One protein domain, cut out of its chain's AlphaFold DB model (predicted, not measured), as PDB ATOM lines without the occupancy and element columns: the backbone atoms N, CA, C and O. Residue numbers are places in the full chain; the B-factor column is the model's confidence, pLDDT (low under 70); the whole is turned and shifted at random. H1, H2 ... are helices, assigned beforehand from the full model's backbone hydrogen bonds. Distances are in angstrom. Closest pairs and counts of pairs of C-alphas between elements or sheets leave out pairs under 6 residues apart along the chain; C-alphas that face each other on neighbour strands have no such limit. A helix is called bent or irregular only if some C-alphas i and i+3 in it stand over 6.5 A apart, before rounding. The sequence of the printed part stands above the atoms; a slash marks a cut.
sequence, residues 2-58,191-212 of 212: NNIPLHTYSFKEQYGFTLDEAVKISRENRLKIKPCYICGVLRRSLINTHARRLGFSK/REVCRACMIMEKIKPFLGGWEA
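AT A GLANCE: This is residues 2 to 58 and 191 to 212 of the 212 residues of a protein of Candidatus Bathyarchaeota archaeon (UniProt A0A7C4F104). Start at Asn 2: an unnamed stretch, residues 2 to 10, leads to the short H1, and then H2 and H3 make an open helical hairpin, with H4 crossing both near where they meet. The three longer helices touch one another and are mostly crossed, none of these pairs at a shallow tilt. You have 79 printed residues with four named helices, H1 to H4 along the chain, and no named strand: all helix. The whole is only just loose, close to compact, with a radius of gyration of the C-alphas of 14.3 A and spans of 44 by 30 by 27 A.

HOW THE PARTS SIT: Look first at H1, residues 11 to 15, and H2, residues 19 to 28: they are close but not clearly touching, with the closest C-alphas, Phe 11 and Leu 19, 7.1 A apart. H3, residues 35 to 53, touches H2 with residues 35 to 39 alone, C-alphas 23 and 35 being closest at 5.8 A; this hairpin has a steep tilt of 39 degrees, opposite ways. H1 and H3 are near each other, with 8 pairs of C-alphas within 10 A. H4, residues 195 to 206, touches H3 with residues 195 to 199 alone, closest at C-alphas 42 and 196, 5.7 A, at a steep tilt of 66 degrees, opposite ways. With residues 203 to 206 alone it touches H2, closest at C-alphas 22 and 203, 6.6 A, at a steep tilt of 66 degrees, the same way. H1 and H4 are close but not clearly touching, closest at C-alphas 15 and 200, 7.7 A. In H1, H2 and H3 every O i to N i+4 pair is within hydrogen-bond range; in H4, 6 of 8 are.

IN THESE COORDINATES: Find C-alpha 11 at (114.796, 97.725, 122.930), where H1 begins. H2 measures 14.2 A from first to last C-alpha. H3, 26.8 A, runs from C-alpha 35 at (105.762, 107.313, 121.526). H4, 18.2 A, ends at C-alpha 206 at (103.471, 96.877, 133.974); it is only just irregular, C-alphas 202 and 205 being 6.8 A apart.

THE WHOLE: The two C-alphas farthest apart, those of Asn 2 and Ala 212, are 46.2 A apart. Residues 59 to 190 are not printed, and C-alphas 58 and 191 are 24.1 A apart across the cut. The link H1 to H2 is tight and H2 to H3 short. The mean pLDDT of the printed part is 91.4, with residues 208 to 212 under 70.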
ATOM      1  N   ASN A   2     129.847  96.467 102.322       82.06
ATOM      2  CA  ASN A   2     130.925  97.459 102.508       82.06
ATOM      3  C   ASN A   2     132.017  97.095 103.544       82.06
ATOM      4  O   ASN A   2     132.850  97.935 103.862       82.06
ATOM      5  N   ASN A   3     132.022  95.877 104.108       87.88
ATOM      6  CA  ASN A   3     132.941  95.448 105.187       87.88
ATOM      7  C   ASN A   3     132.986  96.380 106.418       87.88
ATOM      8  O   ASN A   3     133.965  96.402 107.162       87.88
ATOM      9  N   ILE A   4     131.908  97.128 106.658       90.69
ATOM     10  CA  ILE A   4     131.748  97.973 107.843       90.69
ATOM     11  C   ILE A   4     131.081  97.134 108.945       90.69
ATOM     12  O   ILE A   4     130.007  96.577 108.696       90.69
ATOM     13  N   PRO A   5     131.668  97.035 110.154       94.38
ATOM     14  CA  PRO A   5     131.044  96.335 111.273       94.38
ATOM     15  C   PRO A   5     129.678  96.931 111.635       94.38
ATOM     16  O   PRO A   5     129.557  98.134 111.871       94.38
ATOM     17  N   LEU A   6     128.658  96.074 111.724       94.44
ATOM     18  CA  LEU A   6     127.315  96.444 112.165       94.44
ATOM     19  C   LEU A   6     127.063  95.905 113.577       94.44
ATOM     20  O   LEU A   6     127.103  94.698 113.807       94.44
ATOM     21  N   HIS A   7     126.764  96.807 114.512       95.25
ATOM     22  CA  HIS A   7     126.352  96.457 115.870       95.25
ATOM     23  C   HIS A   7     124.853  96.714 116.042       95.25
ATOM     24  O   HIS A   7     124.401  97.856 115.932       95.25
ATOM     25  N   THR A   8     124.096  95.664 116.352       96.19
ATOM     26  CA  THR A   8     122.638  95.730 116.507       96.19
ATOM     27  C   THR A   8     122.251  95.613 117.973       96.19
ATOM     28  O   THR A   8     122.737  94.735 118.682       96.19
ATOM     29  N   TYR A   9     121.352  96.490 118.422       96.00
ATOM     30  CA  TYR A   9     120.816  96.489 119.782       96.00
ATOM     31  C   TYR A   9     119.307  96.715 119.734       96.00
ATOM     32  O   TYR A   9     118.844  97.681 119.121       96.00
ATOM     33  N   SER A  10     118.534  95.852 120.393       96.25
ATOM     34  CA  SER A  10     117.072  95.940 120.410       96.25
ATOM     35  C   SER A  10     116.550  96.523 121.726       96.25
ATOM     36  O   SER A  10     117.112  96.305 122.797       96.25
ATOM     37  N   PHE A  11     115.434  97.262 121.687       95.69
ATOM     38  CA  PHE A  11     114.796  97.725 122.930       95.69
ATOM     39  C   PHE A  11     114.341  96.547 123.799       95.69
ATOM     40  O   PHE A  11     114.444  96.627 125.021       95.69
ATOM     41  N   LYS A  12     113.899  95.442 123.181       95.12
ATOM     42  CA  LYS A  12     113.430  94.260 123.906       95.12
ATOM     43  C   LYS A  12     114.528  93.676 124.793       95.12
ATOM     44  O   LYS A  12     114.274  93.445 125.967       95.12
ATOM     45  N   GLU A  13     115.742  93.527 124.271       94.94
ATOM     46  CA  GLU A  13     116.890  93.036 125.046       94.94
ATOM     47  C   GLU A  13     117.385  94.057 126.073       94.94
ATOM     48  O   GLU A  13     117.701  93.698 127.201       94.94
ATOM     49  N   GLN A  14     117.461  95.337 125.697       94.50
ATOM     50  CA  GLN A  14     118.083  96.351 126.556       94.50
ATOM     51  C   GLN A  14     117.156  96.856 127.671       94.50
ATOM     52  O   GLN A  14     117.626  97.316 128.712       94.50
ATOM     53  N   TYR A  15     115.840  96.806 127.451       94.00
ATOM     54  CA  TYR A  15     114.837  97.406 128.333       94.00
ATOM     55  C   TYR A  15     113.719  96.445 128.759       94.00
ATOM     56  O   TYR A  15     112.926  96.804 129.627       94.00
ATOM     57  N   GLY A  16     113.643  95.238 128.193       94.44
ATOM     58  CA  GLY A  16     112.585  94.260 128.481       94.44
ATOM     59  C   GLY A  16     111.292  94.474 127.684       94.44
ATOM     60  O   GLY A  16     110.360  93.674 127.788       94.44
ATOM     61  N   PHE A  17     111.226  95.517 126.851       95.06
ATOM     62  CA  PHE A  17     110.053  95.842 126.041       95.06
ATOM     63  C   PHE A  17     110.413  96.393 124.661       95.06
ATOM     64  O   PHE A  17     111.443  97.030 124.468       95.06
ATOM     65  N   THR A  18     109.524  96.198 123.698       96.50
ATOM     66  CA  THR A  18     109.518  96.904 122.413       96.50
ATOM     67  C   THR A  18     108.891  98.291 122.557       96.50
ATOM     68  O   THR A  18     108.177  98.579 123.521       96.50
ATOM     69  N   LEU A  19     109.120  99.175 121.578       95.81
ATOM     70  CA  LEU A  19     108.446 100.477 121.563       95.81
ATOM     71  C   LEU A  19     106.918 100.318 121.580       95.81
ATOM     72  O   LEU A  19     106.252 101.061 122.295       95.81
ATOM     73  N   ASP A  20     106.377  99.343 120.853       95.94
ATOM     74  CA  ASP A  20     104.933  99.120 120.764       95.94
ATOM     75  C   ASP A  20     104.340  98.649 122.093       95.94
ATOM     76  O   ASP A  20     103.322  99.184 122.533       95.94
ATOM     77  N   GLU A  21     105.016  97.732 122.795       96.00
ATOM     78  CA  GLU A  21     104.640  97.325 124.157       96.00
ATOM     79  C   GLU A  21     104.642  98.532 125.112       96.00
ATOM     80  O   GLU A  21     103.680  98.747 125.848       96.00
ATOM     81  N   ALA A  22     105.672  99.382 125.057       95.88
ATOM     82  CA  ALA A  22     105.745 100.597 125.870       95.88
ATOM     83  C   ALA A  22     104.636 101.614 125.550       95.88
ATOM     84  O   ALA A  22     104.087 102.253 126.452       95.88
ATOM     85  N   VAL A  23     104.298 101.784 124.270       95.00
ATOM     86  CA  VAL A  23     103.204 102.661 123.834       95.00
ATOM     87  C   VAL A  23     101.861 102.114 124.303       95.00
ATOM     88  O   VAL A  23     101.043 102.889 124.807       95.00
ATOM     89  N   LYS A  24     101.651 100.799 124.197       95.50
ATOM     90  CA  LYS A  24     100.465 100.111 124.708       95.50
ATOM     91  C   LYS A  24     100.316 100.326 126.216       95.50
ATOM     92  O   LYS A  24      99.304 100.881 126.636       95.50
ATOM     93  N   ILE A  25     101.363 100.048 126.999       95.81
ATOM     94  CA  ILE A  25     101.396 100.284 128.453       95.81
ATOM     95  C   ILE A  25     101.070 101.747 128.786       95.81
ATOM     96  O   ILE A  25     100.248 102.013 129.662       95.81
ATOM     97  N   SER A  26     101.678 102.704 128.077       94.81
ATOM     98  CA  SER A  26     101.443 104.140 128.289       94.81
ATOM     99  C   SER A  26      99.985 104.544 128.048       94.81
ATOM    100  O   SER A  26      99.446 105.369 128.793       94.81
ATOM    101  N   ARG A  27      99.338 103.963 127.028       93.69
ATOM    102  CA  ARG A  27      97.931 104.215 126.685       93.69
ATOM    103  C   ARG A  27      96.979 103.565 127.688       93.69
ATOM    104  O   ARG A  27      96.136 104.267 128.244       93.69
ATOM    105  N   GLU A  28      97.146 102.271 127.953       95.88
ATOM    106  CA  GLU A  28      96.274 101.484 128.837       95.88
ATOM    107  C   GLU A  28      96.302 102.005 130.279       95.88
ATOM    108  O   GLU A  28      95.260 102.133 130.916       95.88
ATOM    109  N   ASN A  29      97.477 102.426 130.756       94.56
ATOM    110  CA  ASN A  29      97.668 102.913 132.125       94.56
ATOM    111  C   ASN A  29      97.659 104.446 132.233       94.56
ATOM    112  O   ASN A  29      98.033 105.006 133.263       94.56
ATOM    113  N   ARG A  30      97.248 105.153 131.169       93.25
ATOM    114  CA  ARG A  30      97.108 106.623 131.131       93.25
ATOM    115  C   ARG A  30      98.362 107.378 131.606       93.25
ATOM    116  O   ARG A  30      98.260 108.457 132.191       93.25
ATOM    117  N   LEU A  31      99.554 106.863 131.295       92.81
ATOM    118  CA  LEU A  31     100.837 107.462 131.692       92.81
ATOM    119  C   LEU A  31     101.143 108.770 130.940       92.81
ATOM    120  O   LEU A  31     102.035 109.524 131.342       92.81
ATOM    121  N   LYS A  32     100.415 109.038 129.844       90.81
ATOM    122  CA  LYS A  32     100.537 110.230 128.980       90.81
ATOM    123  C   LYS A  32     101.951 110.440 128.414       90.81
ATOM    124  O   LYS A  32     102.343 111.566 128.104       90.81
ATOM    125  N   ILE A  33     102.728 109.368 128.246       92.81
ATOM    126  CA  ILE A  33     104.058 109.426 127.629       92.81
ATOM    127  C   ILE A  33     103.916 109.174 126.126       92.81
ATOM    128  O   ILE A  33     103.424 108.123 125.714       92.81
ATOM    129  N   LYS A  34     104.345 110.138 125.303       92.56
ATOM    130  CA  LYS A  34     104.240 110.051 123.838       92.56
ATOM    131  C   LYS A  34     105.233 109.027 123.249       92.56
ATOM    132  O   LYS A  34     106.381 109.007 123.704       92.56
ATOM    133  N   PRO A  35     104.873 108.283 122.182       94.31
ATOM    134  CA  PRO A  35     105.762 107.313 121.526       94.31
ATOM    135  C   PRO A  35     107.133 107.892 121.150       94.31
ATOM    136  O   PRO A  35     108.173 107.366 121.543       94.31
ATOM    137  N   CYS A  36     107.151 109.046 120.475       92.94
ATOM    138  CA  CYS A  36     108.383 109.704 120.032       92.94
ATOM    139  C   CYS A  36     109.261 110.183 121.197       92.94
ATOM    140  O   CYS A  36     110.483 110.259 121.061       92.94
ATOM    141  N   TYR A  37     108.662 110.477 122.357       94.00
ATOM    142  CA  TYR A  37     109.422 110.804 123.561       94.00
ATOM    143  C   TYR A  37     110.133 109.566 124.117       94.00
ATOM    144  O   TYR A  37     111.326 109.646 124.409       94.00
ATOM    145  N   ILE A  38     109.437 108.424 124.192       95.69
ATOM    146  CA  ILE A  38     110.013 107.136 124.611       95.69
ATOM    147  C   ILE A  38     111.153 106.754 123.667       95.69
ATOM    148  O   ILE A  38     112.306 106.655 124.088       95.69
ATOM    149  N   CYS A  39     110.843 106.638 122.373       95.94
ATOM    150  CA  CYS A  39     111.796 106.251 121.339       95.94
ATOM    151  C   CYS A  39     113.020 107.171 121.325       95.94
ATOM    152  O   CYS A  39     114.150 106.708 121.452       95.94
ATOM    153  N   GLY A  40     112.812 108.489 121.245       95.25
ATOM    154  CA  GLY A  40     113.909 109.444 121.135       95.25
ATOM    155  C   GLY A  40     114.807 109.488 122.372       95.25
ATOM    156  O   GLY A  40     116.018 109.664 122.240       95.25
ATOM    157  N   VAL A  41     114.258 109.368 123.587       96.25
ATOM    158  CA  VAL A  41     115.068 109.358 124.819       96.25
ATOM    159  C   VAL A  41     115.856 108.054 124.941       96.25
ATOM    160  O   VAL A  41     117.074 108.109 125.111       96.25
ATOM    161  N   LEU A  42     115.191 106.905 124.805       97.06
ATOM    162  CA  LEU A  42     115.823 105.596 124.974       97.06
ATOM    163  C   LEU A  42     116.843 105.302 123.865       97.06
ATOM    164  O   LEU A  42     117.968 104.911 124.161       97.06
ATOM    165  N   ARG A  43     116.534 105.622 122.599       97.12
ATOM    166  CA  ARG A  43     117.469 105.454 121.471       97.12
ATOM    167  C   ARG A  43     118.773 106.220 121.690       97.12
ATOM    168  O   ARG A  43     119.850 105.660 121.527       97.12
ATOM    169  N   ARG A  44     118.698 107.494 122.097       96.06
ATOM    170  CA  ARG A  44     119.900 108.299 122.389       96.06
ATOM    171  C   ARG A  44     120.683 107.744 123.576       96.06
ATOM    172  O   ARG A  44     121.910 107.772 123.542       96.06
ATOM    173  N   SER A  45     119.985 107.234 124.592       95.75
ATOM    174  CA  SER A  45     120.616 106.578 125.739       95.75
ATOM    175  C   SER A  45     121.398 105.333 125.316       95.75
ATOM    176  O   SER A  45     122.543 105.180 125.739       95.75
ATOM    177  N   LEU A  46     120.817 104.471 124.472       96.12
ATOM    178  CA  LEU A  46     121.494 103.279 123.950       96.12
ATOM    179  C   LEU A  46     122.693 103.637 123.086       96.12
ATOM    180  O   LEU A  46     123.784 103.144 123.351       96.12
ATOM    181  N   ILE A  47     122.515 104.534 122.109       96.94
ATOM    182  CA  ILE A  47     123.600 104.959 121.215       96.94
ATOM    183  C   ILE A  47     124.792 105.465 122.032       96.94
ATOM    184  O   ILE A  47     125.914 105.028 121.808       96.94
ATOM    185  N   ASN A  48     124.553 106.335 123.018       95.94
ATOM    186  CA  ASN A  48     125.622 106.838 123.876       95.94
ATOM    187  C   ASN A  48     126.274 105.718 124.698       95.94
ATOM    188  O   ASN A  48     127.494 105.626 124.749       95.94
ATOM    189  N   THR A  49     125.473 104.850 125.321       95.12
ATOM    190  CA  THR A  49     125.976 103.763 126.178       95.12
ATOM    191  C   THR A  49     126.861 102.796 125.396       95.12
ATOM    192  O   THR A  49     127.964 102.482 125.836       95.12
ATOM    193  N   HIS A  50     126.409 102.344 124.227       96.44
ATOM    194  CA  HIS A  50     127.172 101.405 123.411       96.44
ATOM    195  C   HIS A  50     128.376 102.064 122.746       96.44
ATOM    196  O   HIS A  50     129.437 101.451 122.717       96.44
ATOM    197  N   ALA A  51     128.271 103.327 122.323       96.56
ATOM    198  CA  ALA A  51     129.430 104.058 121.819       96.56
ATOM    199  C   ALA A  51     130.545 104.164 122.873       96.56
ATOM    200  O   ALA A  51     131.706 103.939 122.544       96.56
ATOM    201  N   ARG A  52     130.201 104.404 124.148       95.44
ATOM    202  CA  ARG A  52     131.178 104.380 125.254       95.44
ATOM    203  C   ARG A  52     131.784 102.998 125.458       95.44
ATOM    204  O   ARG A  52     132.998 102.879 125.546       95.44
ATOM    205  N   ARG A  53     130.947 101.956 125.522       95.12
ATOM    206  CA  ARG A  53     131.398 100.569 125.737       95.12
ATOM    207  C   ARG A  53     132.342 100.076 124.639       95.12
ATOM    208  O   ARG A  53     133.247  99.311 124.932       95.12
ATOM    209  N   LEU A  54     132.127 100.521 123.403       96.56
ATOM    210  CA  LEU A  54     132.969 100.198 122.250       96.56
ATOM    211  C   LEU A  54     134.207 101.106 122.130       96.56
ATOM    212  O   LEU A  54     135.006 100.921 121.219       96.56
ATOM    213  N   GLY A  55     134.379 102.089 123.022       96.00
ATOM    214  CA  GLY A  55     135.523 103.004 122.999       96.00
ATOM    215  C   GLY A  55     135.483 104.041 121.872       96.00
ATOM    216  O   GLY A  55     136.522 104.588 121.505       96.00
ATOM    217  N   PHE A  56     134.310 104.337 121.302       96.44
ATOM    218  CA  PHE A  56     134.191 105.347 120.252       96.44
ATOM    219  C   PHE A  56     134.289 106.768 120.813       96.44
ATOM    220  O   PHE A  56     133.609 107.138 121.768       96.44
ATOM    221  N   SER A  57     135.088 107.608 120.151       95.12
ATOM    222  CA  SER A  57     135.287 109.012 120.532       95.12
ATOM    223  C   SER A  57     134.190 109.949 120.015       95.12
ATOM    224  O   SER A  57     134.010 111.052 120.545       95.12
ATOM    225  N   LYS A  58     133.462 109.534 118.967       96.88
ATOM    226  CA  LYS A  58     132.404 110.306 118.306       96.88
ATOM    227  C   LYS A  58     131.250 109.412 117.869       96.88
ATOM    228  O   LYS A  58     131.440 108.246 117.544       96.88
ATOM    229  N   ARG A 191     119.312 116.481 135.976       89.94
ATOM    230  CA  ARG A 191     118.303 116.111 136.980       89.94
ATOM    231  C   ARG A 191     118.844 114.979 137.839       89.94
ATOM    232  O   ARG A 191     119.654 114.198 137.343       89.94
ATOM    233  N   GLU A 192     118.295 114.811 139.039       93.38
ATOM    234  CA  GLU A 192     118.656 113.691 139.919       93.38
ATOM    235  C   GLU A 192     118.433 112.317 139.272       93.38
ATOM    236  O   GLU A 192     119.257 111.423 139.426       93.38
ATOM    237  N   VAL A 193     117.348 112.157 138.508       95.31
ATOM    238  CA  VAL A 193     117.065 110.951 137.719       95.31
ATOM    239  C   VAL A 193     116.952 111.345 136.249       95.31
ATOM    240  O   VAL A 193     116.217 112.270 135.883       95.31
ATOM    241  N   CYS A 194     117.715 110.676 135.383       95.19
ATOM    242  CA  CYS A 194     117.727 110.986 133.959       95.19
ATOM    243  C   CYS A 194     116.403 110.578 133.296       95.19
ATOM    244  O   CYS A 194     115.696 109.678 133.748       95.19
ATOM    245  N   ARG A 195     116.075 111.211 132.163       95.94
ATOM    246  CA  ARG A 195     114.808 110.951 131.454       95.94
ATOM    247  C   ARG A 195     114.631 109.485 131.052       95.94
ATOM    248  O   ARG A 195     113.497 109.031 131.003       95.94
ATOM    249  N   ALA A 196     115.721 108.772 130.758       96.06
ATOM    250  CA  ALA A 196     115.659 107.353 130.425       96.06
ATOM    251  C   ALA A 196     115.199 106.530 131.637       96.06
ATOM    252  O   ALA A 196     114.207 105.817 131.531       96.06
ATOM    253  N   CYS A 197     115.827 106.708 132.803       95.94
ATOM    254  CA  CYS A 197     115.421 106.041 134.043       95.94
ATOM    255  C   CYS A 197     113.980 106.388 134.442       95.94
ATOM    256  O   CYS A 197     113.215 105.480 134.731       95.94
ATOM    257  N   MET A 198     113.564 107.655 134.322       96.06
ATOM    258  CA  MET A 198     112.172 108.050 134.594       96.06
ATOM    259  C   MET A 198     111.153 107.348 133.680       96.06
ATOM    260  O   MET A 198     110.028 107.078 134.091       96.06
ATOM    261  N   ILE A 199     111.502 107.099 132.411       95.94
ATOM    262  CA  ILE A 199     110.641 106.330 131.497       95.94
ATOM    263  C   ILE A 199     110.582 104.872 131.956       95.94
ATOM    264  O   ILE A 199     109.495 104.306 132.026       95.94
ATOM    265  N   MET A 200     111.731 104.288 132.307       94.88
ATOM    266  CA  MET A 200     111.810 102.908 132.786       94.88
ATOM    267  C   MET A 200     110.998 102.699 134.065       94.88
ATOM    268  O   MET A 200     110.214 101.763 134.118       94.88
ATOM    269  N   GLU A 201     111.118 103.583 135.055       94.06
ATOM    270  CA  GLU A 201     110.354 103.531 136.313       94.06
ATOM    271  C   GLU A 201     108.839 103.556 136.087       94.06
ATOM    272  O   GLU A 201     108.091 102.927 136.824       94.06
ATOM    273  N   LYS A 202     108.376 104.255 135.045       94.31
ATOM    274  CA  LYS A 202     106.950 104.328 134.710       94.31
ATOM    275  C   LYS A 202     106.435 103.119 133.935       94.31
ATOM    276  O   LYS A 202     105.244 102.847 133.998       94.31
ATOM    277  N   ILE A 203     107.290 102.445 133.168       94.50
ATOM    278  CA  ILE A 203     106.885 101.330 132.296       94.50
ATOM    279  C   ILE A 203     107.094  99.979 132.985       94.50
ATOM    280  O   ILE A 203     106.220  99.121 132.902       94.50
ATOM    281  N   LYS A 204     108.223  99.796 133.684       89.88
ATOM    282  CA  LYS A 204     108.613  98.527 134.319       89.88
ATOM    283  C   LYS A 204     107.534  97.888 135.203       89.88
ATOM    284  O   LYS A 204     107.377  96.680 135.071       89.88
ATOM    285  N   PRO A 205     106.761  98.633 136.021       92.44
ATOM    286  CA  PRO A 205     105.735  98.031 136.877       92.44
ATOM    287  C   PRO A 205     104.636  97.268 136.125       92.44
ATOM    288  O   PRO A 205     103.920  96.479 136.727       92.44
ATOM    289  N   PHE A 206     104.488  97.506 134.819       90.12
ATOM    290  CA  PHE A 206     103.471  96.877 133.974       90.12
ATOM    291  C   PHE A 206     104.042  95.783 133.060       90.12
ATOM    292  O   PHE A 206     103.309  95.203 132.261       90.12
ATOM    293  N   LEU A 207     105.346  95.506 133.145       84.19
ATOM    294  CA  LEU A 207     105.956  94.363 132.477       84.19
ATOM    295  C   LEU A 207     105.664  93.132 133.339       84.19
ATOM    296  O   LEU A 207     106.074  93.081 134.496       84.19
ATOM    297  N   GLY A 208     104.916  92.164 132.803       62.47
ATOM    298  CA  GLY A 208     104.582  90.941 133.534       62.47
ATOM    299  C   GLY A 208     105.844  90.265 134.082       62.47
ATOM    300  O   GLY A 208     106.759  89.979 133.313       62.47
ATOM    301  N   GLY A 209     105.886  90.033 135.400       53.59
ATOM    302  CA  GLY A 209     106.995  89.351 136.081       53.59
ATOM    303  C   GLY A 209     107.952  90.228 136.903       53.59
ATOM    304  O   GLY A 209     109.076  89.798 137.139       53.59
ATOM    305  N   TRP A 210     107.560  91.430 137.342       39.84
ATOM    306  CA  TRP A 210     108.378  92.215 138.278       39.84
ATOM    307  C   TRP A 210     107.978  91.950 139.739       39.84
ATOM    308  O   TRP A 210     106.963  92.464 140.205       39.84
ATOM    309  N   GLU A 211     108.777  91.156 140.454       35.56
ATOM    310  CA  GLU A 211     108.861  91.230 141.919       35.56
ATOM    311  C   GLU A 211     109.878  92.322 142.290       35.56
ATOM    312  O   GLU A 211     110.909  92.471 141.624       35.56
ATOM    313  N   ALA A 212     109.513  93.135 143.283       40.03
ATOM    314  CA  ALA A 212     110.277  94.288 143.760       40.03
ATOM    315  C   ALA A 212     111.607  93.893 144.414       40.03
ATOM    316  O   ALA A 212     111.636  92.857 145.114       40.03
TER     317      ALA A 212